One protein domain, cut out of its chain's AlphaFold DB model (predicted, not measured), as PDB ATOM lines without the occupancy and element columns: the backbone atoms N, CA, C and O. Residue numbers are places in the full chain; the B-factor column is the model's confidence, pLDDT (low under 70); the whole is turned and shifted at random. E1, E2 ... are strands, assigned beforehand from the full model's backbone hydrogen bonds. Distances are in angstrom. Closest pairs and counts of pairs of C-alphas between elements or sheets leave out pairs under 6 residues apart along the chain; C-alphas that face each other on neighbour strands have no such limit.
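Overview. This is residues 2 to 41 of the 41 residues of an uncharacterized protein of Natronorubrum texcoconense (UniProt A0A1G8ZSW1). A long, narrow hairpin of two antiparallel strands, E1 and E2, makes the longest axis, and stretches with no named element gather at its open end. There residues 2 to 12 make a loop before E1, and residues 32 to 41 turn away after E2 as a tail. The printed part has 40 residues, with no named helix and two named strands, E1 then E2, in one antiparallel sheet of order E1 - E2. The class is all strand, though under half of the residues, 17 of 40, are in named elements. The whole is loose, with a radius of gyration of the C-alphas of 11.4 A, and the C-alphas span 30 by 22 by 14 A.

Along the chain. The printed part begins with C-alpha 2 at (-26.328, 49.476, 79.779). E1, residues 13 to 19, starts at C-alpha 13 at (-17.354, 57.104, 74.078) and is 19.7 A long from first to last C-alpha. E2, residues 22 to 31, is 23.0 A long and ends at C-alpha 31 at (-20.356, 56.275, 78.537). E2 bends by 68 degrees at Glu 25.

Arrangement. E1 and E2 form a hairpin with a tight link of 2 residues. They are antiparallel neighbours, with 156 degrees between their directions. C-alphas 16 and 28 face each other at 4.5 A, and C-alphas 13 and 31 at 5.4 A. N 29 and O 15, 2.8 A apart, and N 15 and O 29, 2.9 A apart, are within hydrogen-bond range. Near the link, N 22 and O 19 are within range at 2.9 A.

Size, cuts and confidence. The two C-alphas farthest apart, those of Gln 10 and Asp 21, are 31.0 A apart. The C-alphas of Ser 2 and Thr 41, the chain's last residue, are 20.7 A apart. The printed part has no cut. The mean pLDDT of the printed part is 82.1, and residues 37 to 41 are under 70.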
ATOM      1  N   SER A   2     -26.118  48.202  79.061       74.56
ATOM      2  CA  SER A   2     -26.328  49.476  79.779       74.56
ATOM      3  C   SER A   2     -24.998  50.197  79.956       74.56
ATOM      4  O   SER A   2     -24.044  49.567  80.407       74.56
ATOM      5  N   CYS A   3     -24.940  51.489  79.638       84.62
ATOM      6  CA  CYS A   3     -23.783  52.319  79.974       84.62
ATOM      7  C   CYS A   3     -23.624  52.508  81.486       84.62
ATOM      8  O   CYS A   3     -24.598  52.447  82.241       84.62
ATOM      9  N   ASP A   4     -22.398  52.825  81.898       84.50
ATOM     10  CA  ASP A   4     -22.015  52.992  83.304       84.50
ATOM     11  C   ASP A   4     -22.587  54.269  83.931       84.50
ATOM     12  O   ASP A   4     -22.755  54.370  85.147       84.50
ATOM     13  N   ASN A   5     -22.918  55.263  83.105       83.19
ATOM     14  CA  ASN A   5     -23.365  56.570  83.574       83.19
ATOM     15  C   ASN A   5     -24.845  56.885  83.297       83.19
ATOM     16  O   ASN A   5     -25.409  57.782  83.922       83.19
ATOM     17  N   CYS A   6     -25.490  56.149  82.391       81.81
ATOM     18  CA  CYS A   6     -26.827  56.453  81.884       81.81
ATOM     19  C   CYS A   6     -27.591  55.165  81.520       81.81
ATOM     20  O   CYS A   6     -26.988  54.262  80.939       81.81
ATOM     21  N   PRO A   7     -28.920  55.090  81.747       79.31
ATOM     22  CA  PRO A   7     -29.753  54.004  81.234       79.31
ATOM     23  C   PRO A   7     -30.031  54.224  79.740       79.31
ATOM     24  O   PRO A   7     -31.098  54.686  79.340       79.31
ATOM     25  N   SER A   8     -29.032  53.947  78.914       81.94
ATOM     26  CA  SER A   8     -29.105  53.995  77.456       81.94
ATOM     27  C   SER A   8     -28.251  52.868  76.879       81.94
ATOM     28  O   SER A   8     -27.360  52.343  77.549       81.94
ATOM     29  N   GLU A   9     -28.555  52.492  75.640       81.06
ATOM     30  CA  GLU A   9     -27.839  51.445  74.909       81.06
ATOM     31  C   GLU A   9     -26.884  51.996  73.842       81.06
ATOM     32  O   GLU A   9     -26.142  51.233  73.228       81.06
ATOM     33  N   GLN A  10     -26.886  53.315  73.612       84.56
ATOM     34  CA  GLN A  10     -26.026  53.950  72.617       84.56
ATOM     35  C   GLN A  10     -24.775  54.539  73.271       84.56
ATOM     36  O   GLN A  10     -24.839  55.569  73.939       84.56
ATOM     37  N   VAL A  11     -23.631  53.892  73.045       87.69
ATOM     38  CA  VAL A  11     -22.325  54.353  73.535       87.69
ATOM     39  C   VAL A  11     -21.871  55.576  72.739       87.69
ATOM     40  O   VAL A  11     -21.818  55.537  71.510       87.69
ATOM     41  N   ALA A  12     -21.516  56.648  73.444       88.56
ATOM     42  CA  ALA A  12     -20.928  57.850  72.863       88.56
ATOM     43  C   ALA A  12     -19.395  57.780  72.860       88.56
ATOM     44  O   ALA A  12     -18.761  58.147  71.872       88.56
ATOM     45  N   TYR A  13     -18.796  57.308  73.957       85.56
ATOM     46  CA  TYR A  13     -17.354  57.104  74.078       85.56
ATOM     47  C   TYR A  13     -17.019  56.048  75.139       85.56
ATOM     48  O   TYR A  13     -17.819  55.770  76.036       85.56
ATOM     49  N   THR A  14     -15.810  55.496  75.045       90.25
ATOM     50  CA  THR A  14     -15.258  54.532  76.005       90.25
ATOM     51  C   THR A  14     -14.027  55.132  76.677       90.25
ATOM     52  O   THR A  14     -13.180  55.723  76.005       90.25
ATOM     53  N   LEU A  15     -13.933  54.995  78.000       89.75
ATOM     54  CA  LEU A  15     -12.730  55.312  78.767       89.75
ATOM     55  C   LEU A  15     -12.037  54.015  79.165       89.75
ATOM     56  O   LEU A  15     -12.620  53.206  79.881       89.75
ATOM     57  N   THR A  16     -10.788  53.852  78.744       90.06
ATOM     58  CA  THR A  16      -9.945  52.737  79.181       90.06
ATOM     59  C   THR A  16      -9.099  53.187  80.365       90.06
ATOM     60  O   THR A  16      -8.405  54.205  80.298       90.06
ATOM     61  N   THR A  17      -9.160  52.435  81.459       88.19
ATOM     62  CA  THR A  17      -8.367  52.661  82.671       88.19
ATOM     63  C   THR A  17      -7.655  51.380  83.103       88.19
ATOM     64  O   THR A  17      -7.889  50.310  82.545       88.19
ATOM     65  N   HIS A  18      -6.774  51.491  84.093       88.12
ATOM     66  CA  HIS A  18      -6.019  50.378  84.660       88.12
ATOM     67  C   HIS A  18      -6.350  50.206  86.140       88.12
ATOM     68  O   HIS A  18      -6.613  51.187  86.843       88.12
ATOM     69  N   VAL A  19      -6.289  48.969  86.630       85.88
ATOM     70  CA  VAL A  19      -6.357  48.705  88.071       85.88
ATOM     71  C   VAL A  19      -5.008  49.068  88.689       85.88
ATOM     72  O   VAL A  19      -3.977  48.542  88.277       85.88
ATOM     73  N   SER A  20      -4.999  49.953  89.687       84.81
ATOM     74  CA  SER A  20      -3.760  50.430  90.324       84.81
ATOM     75  C   SER A  20      -2.867  49.291  90.832       84.81
ATOM     76  O   SER A  20      -1.650  49.349  90.676       84.81
ATOM     77  N   ASP A  21      -3.479  48.236  91.376       86.81
ATOM     78  CA  ASP A  21      -2.782  47.065  91.927       86.81
ATOM     79  C   ASP A  21      -2.493  45.976  90.874       86.81
ATOM     80  O   ASP A  21      -1.839  44.975  91.172       86.81
ATOM     81  N   SER A  22      -2.959  46.160  89.636       86.00
ATOM     82  CA  SER A  22      -2.764  45.234  88.517       86.00
ATOM     83  C   SER A  22      -2.669  46.015  87.194       86.00
ATOM     84  O   SER A  22      -3.629  46.079  86.428       86.00
ATOM     85  N   PRO A  23      -1.509  46.621  86.876       75.75
ATOM     86  CA  PRO A  23      -1.367  47.516  85.718       75.75
ATOM     87  C   PRO A  23      -1.608  46.841  84.360       75.75
ATOM     88  O   PRO A  23      -1.891  47.515  83.369       75.75
ATOM     89  N   GLY A  24      -1.473  45.512  84.302       84.88
ATOM     90  CA  GLY A  24      -1.772  44.713  83.111       84.88
ATOM     91  C   GLY A  24      -3.266  44.453  82.904       84.88
ATOM     92  O   GLY A  24      -3.654  43.993  81.833       84.88
ATOM     93  N   GLU A  25      -4.098  44.748  83.902       89.50
ATOM     94  CA  GLU A  25      -5.545  44.624  83.827       89.50
ATOM     95  C   GLU A  25      -6.158  45.958  83.396       89.50
ATOM     96  O   GLU A  25      -6.024  46.983  84.071       89.50
ATOM     97  N   GLN A  26      -6.802  45.934  82.230       89.75
ATOM     98  CA  GLN A  26      -7.507  47.071  81.650       89.75
ATOM     99  C   GLN A  26      -9.009  46.943  81.891       89.75
ATOM    100  O   GLN A  26      -9.575  45.855  81.782       89.75
ATOM    101  N   ILE A  27      -9.647  48.072  82.181       89.81
ATOM    102  CA  ILE A  27     -11.095  48.189  82.336       89.81
ATOM    103  C   ILE A  27     -11.597  49.210  81.322       89.81
ATOM    104  O   ILE A  27     -11.136  50.353  81.317       89.81
ATOM    105  N   ASP A  28     -12.575  48.804  80.516       91.19
ATOM    106  CA  ASP A  28     -13.288  49.683  79.596       91.19
ATOM    107  C   ASP A  28     -14.623  50.118  80.204       91.19
ATOM    108  O   ASP A  28     -15.509  49.301  80.459       91.19
ATOM    109  N   LEU A  29     -14.770  51.424  80.409       88.31
ATOM    110  CA  LEU A  29     -15.985  52.057  80.909       88.31
ATOM    111  C   LEU A  29     -16.742  52.694  79.744       88.31
ATOM    112  O   LEU A  29     -16.193  53.525  79.015       88.31
ATOM    113  N   HIS A  30     -18.010  52.332  79.577       89.69
ATOM    114  CA  HIS A  30     -18.844  52.767  78.463       89.69
ATOM    115  C   HIS A  30     -19.749  53.919  78.895       89.69
ATOM    116  O   HIS A  30     -20.622  53.768  79.753       89.69
ATOM    117  N   PHE A  31     -19.582  55.073  78.251       88.56
ATOM    118  CA  PHE A  31     -20.356  56.275  78.537       88.56
ATOM    119  C   PHE A  31     -21.325  56.573  77.396       88.56
ATOM    120  O   PHE A  31     -20.948  56.638  76.226       88.56
ATOM    121  N   CYS A  32     -22.588  56.796  77.751       89.69
ATOM    122  CA  CYS A  32     -23.662  57.064  76.790       89.69
ATOM    123  C   CYS A  32     -23.867  58.565  76.513       89.69
ATOM    124  O   CYS A  32     -24.464  58.934  75.509       89.69
ATOM    125  N   SER A  33     -23.411  59.443  77.410       82.38
ATOM    126  CA  SER A  33     -23.474  60.904  77.263       82.38
ATOM    127  C   SER A  33     -22.500  61.562  78.242       82.38
ATOM    128  O   SER A  33     -22.246  61.012  79.308       82.38
ATOM    129  N   ASN A  34     -21.969  62.738  77.923       76.12
ATOM    130  CA  ASN A  34     -21.185  63.543  78.867       76.12
ATOM    131  C   ASN A  34     -22.068  64.307  79.876       76.12
ATOM    132  O   ASN A  34     -21.564  64.800  80.881       76.12
ATOM    133  N   GLU A  35     -23.379  64.386  79.643       77.75
ATOM    134  CA  GLU A  35     -24.312  65.176  80.457       77.75
ATOM    135  C   GLU A  35     -24.793  64.444  81.716       77.75
ATOM    136  O   GLU A  35     -25.242  65.068  82.672       77.75
ATOM    137  N   CYS A  36     -24.683  63.115  81.740       76.25
ATOM    138  CA  CYS A  36     -25.105  62.277  82.862       76.25
ATOM    139  C   CYS A  36     -23.926  61.674  83.622       76.25
ATOM    140  O   CYS A  36     -24.032  60.576  84.166       76.25
ATOM    141  N   LEU A  37     -22.788  62.372  83.664       69.69
ATOM    142  CA  LEU A  37     -21.686  62.015  84.554       69.69
ATOM    143  C   LEU A  37     -22.199  61.984  86.000       69.69
ATOM    144  O   LEU A  37     -22.272  63.003  86.683       69.69
ATOM    145  N   ARG A  38     -22.560  60.789  86.478       66.12
ATOM    146  CA  ARG A  38     -22.672  60.536  87.907       66.12
ATOM    147  C   ARG A  38     -21.266  60.674  88.454       66.12
ATOM    148  O   ARG A  38     -20.403  59.859  88.147       66.12
ATOM    149  N   VAL A  39     -21.033  61.727  89.224       60.12
ATOM    150  CA  VAL A  39     -19.810  61.842  90.010       60.12
ATOM    151  C   VAL A  39     -19.839  60.686  91.006       60.12
ATOM    152  O   VAL A  39     -20.693  60.651  91.890       60.12
ATOM    153  N   TRP A  40     -18.969  59.700  90.810       56.94
ATOM    154  CA  TRP A  40     -18.715  58.665  91.805       56.94
ATOM    155  C   TRP A  40     -17.805  59.317  92.851       56.94
ATOM    156  O   TRP A  40     -16.595  59.390  92.653       56.94
ATOM    157  N   THR A  41     -18.404  59.922  93.880       53.09
ATOM    158  CA  THR A  41     -17.682  60.360  95.087       53.09
ATOM    159  C   THR A  41     -17.479  59.196  96.031       53.09
ATOM    160  O   THR A  41     -18.480  58.468  96.233       53.09
TER     161      THR A  41